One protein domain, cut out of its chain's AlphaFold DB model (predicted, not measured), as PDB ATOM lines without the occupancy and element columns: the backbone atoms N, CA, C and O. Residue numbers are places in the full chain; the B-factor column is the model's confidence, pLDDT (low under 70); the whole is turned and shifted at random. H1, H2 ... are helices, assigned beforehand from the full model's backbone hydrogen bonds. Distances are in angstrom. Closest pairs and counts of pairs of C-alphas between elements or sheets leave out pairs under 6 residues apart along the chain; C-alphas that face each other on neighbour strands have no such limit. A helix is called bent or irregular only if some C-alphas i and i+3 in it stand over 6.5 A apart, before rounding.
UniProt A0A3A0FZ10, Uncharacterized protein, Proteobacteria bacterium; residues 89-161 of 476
ATOM      1  N   GLN A  89    -114.217  60.605  58.671       64.12
ATOM      2  CA  GLN A  89    -113.870  59.359  59.359       64.12
ATOM      3  C   GLN A  89    -114.379  58.099  58.634       64.12
ATOM      4  O   GLN A  89    -114.023  56.975  58.995       64.12
ATOM      5  N   ALA A  90    -115.148  58.240  57.551       67.75
ATOM      6  CA  ALA A  90    -115.610  57.096  56.760       67.75
ATOM      7  C   ALA A  90    -114.470  56.173  56.249       67.75
ATOM      8  O   ALA A  90    -114.641  54.945  56.291       67.75
ATOM      9  N   PRO A  91    -113.295  56.693  55.818       73.31
ATOM     10  CA  PRO A  91    -112.171  55.853  55.407       73.31
ATOM     11  C   PRO A  91    -111.573  55.042  56.561       73.31
ATOM     12  O   PRO A  91    -111.297  53.856  56.382       73.31
ATOM     13  N   ILE A  92    -111.403  55.642  57.748       79.44
ATOM     14  CA  ILE A  92    -110.841  54.935  58.910       79.44
ATOM     15  C   ILE A  92    -111.804  53.862  59.416       79.44
ATOM     16  O   ILE A  92    -111.362  52.753  59.692       79.44
ATOM     17  N   VAL A  93    -113.111  54.133  59.448       81.62
ATOM     18  CA  VAL A  93    -114.126  53.146  59.852       81.62
ATOM     19  C   VAL A  93    -114.166  51.968  58.885       81.62
ATOM     20  O   VAL A  93    -114.196  50.817  59.313       81.62
ATOM     21  N   SER A  94    -114.113  52.236  57.579       79.00
ATOM     22  CA  SER A  94    -114.073  51.173  56.570       79.00
ATOM     23  C   SER A  94    -112.803  50.334  56.704       79.00
ATOM     24  O   SER A  94    -112.874  49.108  56.711       79.00
ATOM     25  N   ALA A  95    -111.649  50.978  56.897       80.12
ATOM     26  CA  ALA A  95    -110.381  50.282  57.063       80.12
ATOM     27  C   ALA A  95    -110.302  49.491  58.382       80.12
ATOM     28  O   ALA A  95    -109.793  48.375  58.387       80.12
ATOM     29  N   ALA A  96    -110.850  50.020  59.475       86.31
ATOM     30  CA  ALA A  96    -110.968  49.313  60.745       86.31
ATOM     31  C   ALA A  96    -111.909  48.107  60.628       86.31
ATOM     32  O   ALA A  96    -111.579  47.033  61.118       86.31
ATOM     33  N   TYR A  97    -113.041  48.243  59.933       86.19
ATOM     34  CA  TYR A  97    -113.950  47.124  59.680       86.19
ATOM     35  C   TYR A  97    -113.306  46.029  58.818       86.19
ATOM     36  O   TYR A  97    -113.487  44.852  59.104       86.19
ATOM     37  N   GLU A  98    -112.522  46.386  57.798       82.75
ATOM     38  CA  GLU A  98    -111.801  45.399  56.980       82.75
ATOM     39  C   GLU A  98    -110.786  44.578  57.791       82.75
ATOM     40  O   GLU A  98    -110.623  43.390  57.527       82.75
ATOM     41  N   VAL A  99    -110.124  45.188  58.781       86.31
ATOM     42  CA  VAL A  99    -109.115  44.503  59.608       86.31
ATOM     43  C   VAL A  99    -109.744  43.771  60.798       86.31
ATOM     44  O   VAL A  99    -109.337  42.661  61.123       86.31
ATOM     45  N   PHE A 100    -110.728  44.379  61.464       88.88
ATOM     46  CA  PHE A 100    -111.275  43.892  62.736       88.88
ATOM     47  C   PHE A 100    -112.632  43.199  62.612       88.88
ATOM     48  O   PHE A 100    -113.038  42.501  63.537       88.88
ATOM     49  N   GLY A 101    -113.350  43.393  61.504       86.50
ATOM     50  CA  GLY A 101    -114.743  42.971  61.365       86.50
ATOM     51  C   GLY A 101    -114.934  41.475  61.582       86.50
ATOM     52  O   GLY A 101    -115.812  41.087  62.345       86.50
ATOM     53  N   ALA A 102    -114.079  40.639  60.984       85.62
ATOM     54  CA  ALA A 102    -114.152  39.184  61.136       85.62
ATOM     55  C   ALA A 102    -113.997  38.744  62.602       85.62
ATOM     56  O   ALA A 102    -114.815  37.975  63.104       85.62
ATOM     57  N   ASP A 103    -113.003  39.290  63.306       86.75
ATOM     58  CA  ASP A 103    -112.766  38.991  64.721       86.75
ATOM     59  C   ASP A 103    -113.934  39.440  65.609       86.75
ATOM     60  O   ASP A 103    -114.263  38.770  66.584       86.75
ATOM     61  N   TRP A 104    -114.548  40.588  65.301       88.88
ATOM     62  CA  TRP A 104    -115.674  41.117  66.072       88.88
ATOM     63  C   TRP A 104    -116.956  40.316  65.843       88.88
ATOM     64  O   TRP A 104    -117.689  40.072  66.792       88.88
ATOM     65  N   ILE A 105    -117.213  39.884  64.605       86.69
ATOM     66  CA  ILE A 105    -118.363  39.032  64.264       86.69
ATOM     67  C   ILE A 105    -118.239  37.654  64.932       86.69
ATOM     68  O   ILE A 105    -119.241  37.086  65.372       86.69
ATOM     69  N   ALA A 106    -117.014  37.127  65.012       85.81
ATOM     70  CA  ALA A 106    -116.726  35.837  65.624       85.81
ATOM     71  C   ALA A 106    -116.781  35.856  67.162       85.81
ATOM     72  O   ALA A 106    -116.930  34.792  67.764       85.81
ATOM     73  N   ASP A 107    -116.655  37.020  67.813       84.44
ATOM     74  CA  ASP A 107    -116.660  37.101  69.275       84.44
ATOM     75  C   ASP A 107    -118.091  37.205  69.836       84.44
ATOM     76  O   ASP A 107    -118.754  38.228  69.654       84.44
ATOM     77  N   PRO A 108    -118.573  36.193  70.581       82.69
ATOM     78  CA  PRO A 108    -119.949  36.155  71.071       82.69
ATOM     79  C   PRO A 108    -120.256  37.193  72.160       82.69
ATOM     80  O   PRO A 108    -121.421  37.370  72.507       82.69
ATOM     81  N   ARG A 109    -119.245  37.870  72.725       83.75
ATOM     82  CA  ARG A 109    -119.441  38.929  73.733       83.75
ATOM     83  C   ARG A 109    -119.823  40.271  73.117       83.75
ATOM     84  O   ARG A 109    -120.310  41.142  73.827       83.75
ATOM     85  N   ILE A 110    -119.565  40.465  71.824       80.94
ATOM     86  CA  ILE A 110    -119.922  41.694  71.118       80.94
ATOM     87  C   ILE A 110    -121.343  41.538  70.587       80.94
ATOM     88  O   ILE A 110    -121.589  40.687  69.737       80.94
ATOM     89  N   LEU A 111    -122.255  42.392  71.063       81.31
ATOM     90  CA  LEU A 111    -123.669  42.398  70.664       81.31
ATOM     91  C   LEU A 111    -124.333  41.011  70.833       81.31
ATOM     92  O   LEU A 111    -124.837  40.439  69.856       81.31
ATOM     93  N   PRO A 112    -124.307  40.429  72.052       79.62
ATOM     94  CA  PRO A 112    -124.784  39.067  72.313       79.62
ATOM     95  C   PRO A 112    -126.269  38.868  71.976       79.62
ATOM     96  O   PRO A 112    -126.693  37.754  71.668       79.62
ATOM     97  N   GLU A 113    -127.062  39.938  71.990       82.19
ATOM     98  CA  GLU A 113    -128.476  39.947  71.621       82.19
ATOM     99  C   GLU A 113    -128.739  39.654  70.132       82.19
ATOM    100  O   GLU A 113    -129.865  39.319  69.758       82.19
ATOM    101  N   ILE A 114    -127.721  39.746  69.272       79.81
ATOM    102  CA  ILE A 114    -127.863  39.579  67.823       79.81
ATOM    103  C   ILE A 114    -127.382  38.193  67.405       79.81
ATOM    104  O   ILE A 114    -126.182  37.960  67.287       79.81
ATOM    105  N   ALA A 115    -128.314  37.279  67.128       76.31
ATOM    106  CA  ALA A 115    -127.998  35.920  66.671       76.31
ATOM    107  C   ALA A 115    -127.811  35.796  65.145       76.31
ATOM    108  O   ALA A 115    -127.070  34.932  64.686       76.31
ATOM    109  N   ASP A 116    -128.486  36.640  64.359       84.00
ATOM    110  CA  ASP A 116    -128.434  36.597  62.895       84.00
ATOM    111  C   ASP A 116    -127.117  37.178  62.349       84.00
ATOM    112  O   ASP A 116    -126.757  38.318  62.641       84.00
ATOM    113  N   GLU A 117    -126.415  36.405  61.516       78.25
ATOM    114  CA  GLU A 117    -125.093  36.740  60.963       78.25
ATOM    115  C   GLU A 117    -125.124  37.992  60.066       78.25
ATOM    116  O   GLU A 117    -124.227  38.837  60.136       78.25
ATOM    117  N   ALA A 118    -126.161  38.148  59.238       77.81
ATOM    118  CA  ALA A 118    -126.287  39.298  58.338       77.81
ATOM    119  C   ALA A 118    -126.507  40.600  59.125       77.81
ATOM    120  O   ALA A 118    -125.857  41.617  58.862       77.81
ATOM    121  N   THR A 119    -127.366  40.550  60.143       78.19
ATOM    122  CA  THR A 119    -127.594  41.650  61.086       78.19
ATOM    123  C   THR A 119    -126.326  41.959  61.879       78.19
ATOM    124  O   THR A 119    -125.941  43.125  61.999       78.19
ATOM    125  N   ARG A 120    -125.615  40.926  62.349       82.69
ATOM    126  CA  ARG A 120    -124.376  41.074  63.122       82.69
ATOM    127  C   ARG A 120    -123.290  41.806  62.337       82.69
ATOM    128  O   ARG A 120    -122.663  42.703  62.888       82.69
ATOM    129  N   ARG A 121    -123.108  41.522  61.042       82.38
ATOM    130  CA  ARG A 121    -122.147  42.246  60.177       82.38
ATOM    131  C   ARG A 121    -122.385  43.751  60.150       82.38
ATOM    132  O   ARG A 121    -121.441  44.539  60.210       82.38
ATOM    133  N   ILE A 122    -123.649  44.152  60.048       77.75
ATOM    134  CA  ILE A 122    -124.030  45.562  59.941       77.75
ATOM    135  C   ILE A 122    -123.865  46.263  61.294       77.75
ATOM    136  O   ILE A 122    -123.322  47.367  61.353       77.75
ATOM    137  N   GLU A 123    -124.258  45.606  62.383       80.31
ATOM    138  CA  GLU A 123    -124.156  46.171  63.731       80.31
ATOM    139  C   GLU A 123    -122.719  46.198  64.262       80.31
ATOM    140  O   GLU A 123    -122.326  47.177  64.888       80.31
ATOM    141  N   VAL A 124    -121.876  45.221  63.917       85.94
ATOM    142  CA  VAL A 124    -120.431  45.275  64.199       85.94
ATOM    143  C   VAL A 124    -119.788  46.467  63.497       85.94
ATOM    144  O   VAL A 124    -119.026  47.211  64.113       85.94
ATOM    145  N   LYS A 125    -120.116  46.701  62.220       83.81
ATOM    146  CA  LYS A 125    -119.610  47.870  61.487       83.81
ATOM    147  C   LYS A 125    -120.023  49.179  62.163       83.81
ATOM    148  O   LYS A 125    -119.206  50.094  62.258       83.81
ATOM    149  N   ARG A 126    -121.261  49.257  62.667       77.25
ATOM    150  CA  ARG A 126    -121.752  50.396  63.457       77.25
ATOM    151  C   ARG A 126    -121.000  50.550  64.775       77.25
ATOM    152  O   ARG A 126    -120.589  51.658  65.095       77.25
ATOM    153  N   ALA A 127    -120.812  49.468  65.522       83.38
ATOM    154  CA  ALA A 127    -120.120  49.497  66.804       83.38
ATOM    155  C   ALA A 127    -118.666  49.970  66.641       83.38
ATOM    156  O   ALA A 127    -118.195  50.801  67.414       83.38
ATOM    157  N   ILE A 128    -117.985  49.531  65.575       87.19
ATOM    158  CA  ILE A 128    -116.658  50.042  65.201       87.19
ATOM    159  C   ILE A 128    -116.723  51.538  64.876       87.19
ATOM    160  O   ILE A 128    -115.882  52.290  65.358       87.19
ATOM    161  N   ALA A 129    -117.712  51.981  64.093       82.12
ATOM    162  CA  ALA A 129    -117.886  53.395  63.758       82.12
ATOM    163  C   ALA A 129    -118.044  54.269  65.010       82.12
ATOM    164  O   ALA A 129    -117.302  55.232  65.181       82.12
ATOM    165  N   GLN A 130    -118.946  53.880  65.915       78.69
ATOM    166  CA  GLN A 130    -119.201  54.585  67.172       78.69
ATOM    167  C   GLN A 130    -117.965  54.614  68.072       78.69
ATOM    168  O   GLN A 130    -117.662  55.643  68.672       78.69
ATOM    169  N   ALA A 131    -117.222  53.507  68.145       84.19
ATOM    170  CA  ALA A 131    -116.014  53.446  68.951       84.19
ATOM    171  C   ALA A 131    -114.893  54.332  68.388       84.19
ATOM    172  O   ALA A 131    -114.247  55.063  69.139       84.19
ATOM    173  N   VAL A 132    -114.686  54.313  67.070       83.88
ATOM    174  CA  VAL A 132    -113.715  55.194  66.402       83.88
ATOM    175  C   VAL A 132    -114.094  56.660  66.594       83.88
ATOM    176  O   VAL A 132    -113.228  57.466  66.919       83.88
ATOM    177  N   GLU A 133    -115.374  56.993  66.462       78.25
ATOM    178  CA  GLU A 133    -115.870  58.354  66.637       78.25
ATOM    179  C   GLU A 133    -115.714  58.859  68.077       78.25
ATOM    180  O   GLU A 133    -115.234  59.974  68.294       78.25
ATOM    181  N   TYR A 134    -116.053  58.028  69.068       79.56
ATOM    182  CA  TYR A 134    -115.851  58.336  70.483       79.56
ATOM    183  C   TYR A 134    -114.388  58.704  70.756       79.56
ATOM    184  O   TYR A 134    -114.090  59.804  71.229       79.56
ATOM    185  N   TYR A 135    -113.448  57.834  70.385       81.62
ATOM    186  CA  TYR A 135    -112.031  58.128  70.592       81.62
ATOM    187  C   TYR A 135    -111.509  59.237  69.672       81.62
ATOM    188  O   TYR A 135    -110.565  59.923  70.050       81.62
ATOM    189  N   GLY A 136    -112.120  59.476  68.512       76.25
ATOM    190  CA  GLY A 136    -111.825  60.635  67.672       76.25
ATOM    191  C   GLY A 136    -112.131  61.957  68.382       76.25
ATOM    192  O   GLY A 136    -111.323  62.883  68.320       76.25
ATOM    193  N   ARG A 137    -113.252  62.022  69.115       73.38
ATOM    194  CA  ARG A 137    -113.663  63.206  69.889       73.38
ATOM    195  C   ARG A 137    -112.843  63.393  71.168       73.38
ATOM    196  O   ARG A 137    -112.429  64.510  71.460       73.38
ATOM    197  N   PHE A 138    -112.595  62.320  71.922       76.12
ATOM    198  CA  PHE A 138    -111.960  62.408  73.246       76.12
ATOM    199  C   PHE A 138    -110.436  62.186  73.239       76.12
ATOM    200  O   PHE A 138    -109.747  62.650  74.144       76.12
ATOM    201  N   GLN A 139    -109.884  61.491  72.239       80.88
ATOM    202  CA  GLN A 139    -108.451  61.167  72.115       80.88
ATOM    203  C   GLN A 139    -107.963  61.264  70.647       80.88
ATOM    204  O   GLN A 139    -107.515  60.268  70.061       80.88
ATOM    205  N   PRO A 140    -107.974  62.465  70.036       75.94
ATOM    206  CA  PRO A 140    -107.711  62.640  68.603       75.94
ATOM    207  C   PRO A 140    -106.321  62.151  68.170       75.94
ATOM    208  O   PRO A 140    -106.166  61.583  67.089       75.94
ATOM    209  N   ALA A 141    -105.304  62.300  69.029       76.56
ATOM    210  CA  ALA A 141    -103.952  61.807  68.758       76.56
ATOM    211  C   ALA A 141    -103.899  60.273  68.628       76.56
ATOM    212  O   ALA A 141    -103.191  59.747  67.766       76.56
ATOM    213  N   TRP A 142    -104.671  59.549  69.447       83.44
ATOM    214  CA  TRP A 142    -104.756  58.092  69.362       83.44
ATOM    215  C   TRP A 142    -105.480  57.656  68.083       83.44
ATOM    216  O   TRP A 142    -104.976  56.780  67.382       83.44
ATOM    217  N   ALA A 143    -106.594  58.312  67.731       78.31
ATOM    218  CA  ALA A 143    -107.353  58.014  66.514       78.31
ATOM    219  C   ALA A 143    -106.521  58.242  65.234       78.31
ATOM    220  O   ALA A 143    -106.486  57.385  64.348       78.31
ATOM    221  N   LEU A 144    -105.755  59.340  65.174       81.62
ATOM    222  CA  LEU A 144    -104.774  59.597  64.108       81.62
ATOM    223  C   LEU A 144    -103.680  58.518  64.051       81.62
ATOM    224  O   LEU A 144    -103.278  58.088  62.965       81.62
ATOM    225  N   GLY A 145    -103.197  58.062  65.209       84.88
ATOM    226  CA  GLY A 145    -102.233  56.967  65.305       84.88
ATOM    227  C   GLY A 145    -102.787  55.644  64.772       84.88
ATOM    228  O   GLY A 145    -102.112  54.972  63.990       84.88
ATOM    229  N   LEU A 146    -104.024  55.303  65.143       86.44
ATOM    230  CA  LEU A 146    -104.734  54.124  64.649       86.44
ATOM    231  C   LEU A 146    -104.868  54.165  63.124       86.44
ATOM    232  O   LEU A 146    -104.523  53.193  62.452       86.44
ATOM    233  N   GLN A 147    -105.295  55.304  62.570       84.06
ATOM    234  CA  GLN A 147    -105.421  55.479  61.124       84.06
ATOM    235  C   GLN A 147    -104.102  55.183  60.407       84.06
ATOM    236  O   GLN A 147    -104.070  54.379  59.478       84.06
ATOM    237  N   ARG A 148    -102.996  55.782  60.872       86.12
ATOM    238  CA  ARG A 148    -101.664  55.573  60.284       86.12
ATOM    239  C   ARG A 148    -101.238  54.107  60.339       86.12
ATOM    240  O   ARG A 148    -100.742  53.596  59.338       86.12
ATOM    241  N   ARG A 149    -101.456  53.425  61.470       88.75
ATOM    242  CA  ARG A 149    -101.120  52.000  61.627       88.75
ATOM    243  C   ARG A 149    -101.944  51.112  60.698       88.75
ATOM    244  O   ARG A 149    -101.364  50.266  60.023       88.75
ATOM    245  N   ILE A 150    -103.258  51.333  60.596       89.38
ATOM    246  CA  ILE A 150    -104.128  50.570  59.686       89.38
ATOM    247  C   ILE A 150    -103.709  50.792  58.229       89.38
ATOM    248  O   ILE A 150    -103.568  49.829  57.476       89.38
ATOM    249  N   THR A 151    -103.474  52.043  57.821       86.12
ATOM    250  CA  THR A 151    -103.048  52.361  56.450       86.12
ATOM    251  C   THR A 151    -101.696  51.728  56.120       86.12
ATOM    252  O   THR A 151    -101.561  51.114  55.063       86.12
ATOM    253  N   ALA A 152    -100.714  51.818  57.023       86.25
ATOM    254  CA  ALA A 152     -99.402  51.202  56.833       86.25
ATOM    255  C   ALA A 152     -99.491  49.671  56.747       86.25
ATOM    256  O   ALA A 152     -98.879  49.065  55.868       86.25
ATOM    257  N   TYR A 153    -100.297  49.049  57.612       88.31
ATOM    258  CA  TYR A 153    -100.525  47.607  57.605       88.31
ATOM    259  C   TYR A 153    -101.160  47.130  56.293       88.31
ATOM    260  O   TYR A 153    -100.659  46.196  55.664       88.31
ATOM    261  N   ARG A 154    -102.211  47.814  55.826       86.69
ATOM    262  CA  ARG A 154    -102.862  47.513  54.542       86.69
ATOM    263  C   ARG A 154    -101.907  47.665  53.366       86.69
ATOM    264  O   ARG A 154    -101.819  46.759  52.543       86.69
ATOM    265  N   ALA A 155    -101.155  48.764  53.313       84.75
ATOM    266  CA  ALA A 155    -100.162  48.980  52.265       84.75
ATOM    267  C   ALA A 155     -99.103  47.864  52.259       84.75
ATOM    268  O   ALA A 155     -98.738  47.355  51.200       84.75
ATOM    269  N   ALA A 156     -98.654  47.423  53.437       83.75
ATOM    270  CA  ALA A 156     -97.702  46.327  53.559       83.75
ATOM    271  C   ALA A 156     -98.289  44.979  53.088       83.75
ATOM    272  O   ALA A 156     -97.602  44.239  52.376       83.75
ATOM    273  N   LEU A 157     -99.554  44.676  53.405       83.12
ATOM    274  CA  LEU A 157    -100.258  43.498  52.880       83.12
ATOM    275  C   LEU A 157    -100.401  43.545  51.351       83.12
ATOM    276  O   LEU A 157    -100.086  42.565  50.671       83.12
ATOM    277  N   GLU A 158    -100.806  44.689  50.794       83.38
ATOM    278  CA  GLU A 158    -100.984  44.888  49.351       83.38
ATOM    279  C   GLU A 158     -99.664  44.767  48.580       83.38
ATOM    280  O   GLU A 158     -99.594  44.044  47.580       83.38
ATOM    281  N   CYS A 159     -98.586  45.389  49.072       81.00
ATOM    282  CA  CYS A 159     -97.250  45.275  48.480       81.00
ATOM    283  C   CYS A 159     -96.752  43.824  48.438       81.00
ATOM    284  O   CYS A 159     -96.026  43.441  47.517       81.00
ATOM    285  N   MET A 160     -97.133  43.006  49.422       74.12
ATOM    286  CA  MET A 160     -96.781  41.585  49.469       74.12
ATOM    287  C   MET A 160     -97.823  40.678  48.799       74.12
ATOM    288  O   MET A 160     -97.567  39.486  48.647       74.12
ATOM    289  N   ARG A 161     -98.959  41.230  48.349       77.69
ATOM    290  CA  ARG A 161    -100.116  40.488  47.818       77.69
ATOM    291  C   ARG A 161    -100.573  39.370  48.767       77.69
ATOM    292  O   ARG A 161    -100.904  38.271  48.319       77.69
TER     293      ARG A 161
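What this domain is: This is residues 89 to 161 of the 476 residues of an uncharacterized protein of Proteobacteria bacterium (UniProt A0A3A0FZ10). Two long helices, H2 and H3, make a V with its corner where the last turns of H2 meet the first turns of H3, and the kinked helix H1 packs in the opening between them. Residues 155 to 161, of which 155 to 160 belong to H3, stand free and stick out past this triangle. The printed part has 73 residues with three named helices, in the order H1, H2, H3, and no named strand; the class is all helix. It is only just compact, close to loose, with a radius of gyration of the C-alphas of 13.3 A, and flat, spanning 35 by 35 by 18 A.

How they stand to each other: H2, residues 117 to 138, is the longest helix. H1, residues 89 to 106, touches it at a steep tilt of 49 degrees, opposite ways; their closest C-alphas, those of Val 93 and Ala 129, are 5.4 A apart. H3, residues 140 to 160, touches H2 at a steep tilt of 50 degrees, opposite ways, with residues 142 to 144 alone meeting residues 132 to 136; the closest C-alphas, those of Gly 136 and Ala 143, are 5.3 A apart. H1 touches H3 with residues 92 to 99 alone, and H3 touches H1 with residues 147 to 151 alone; the closest C-alphas, those of Ile 92 and Gln 147, are 5.9 A apart. Their lines are only just about perpendicular, at 72 degrees. The helix packing is mostly crossed. Every O i to N i+4 pair is within hydrogen-bond range in H3, against 12 of 14 in H1 and 17 of 18 in H2.

Where its parts are: H2 runs 31.3 A from C-alpha 117 at (-125.093, 36.740, 60.963) to C-alpha 138 at (-111.960, 62.408, 73.246). H3 is 30.5 A long and ends with C-alpha 160 at (-96.781, 41.585, 49.469). H1, 24.5 A, has a kink of 57 degrees near residue 100 and is irregular: C-alphas 99 and 102 are 7.5 A apart.

The domain as a whole: The C-alphas farthest apart, those of Glu 113 and Cys 159, are 39.2 A apart. The printed part has no cut; the link H1 to H2 is short and H2 to H3 tight. The mean pLDDT of the printed part is 81.8, and residues 89 to 90 are under 70.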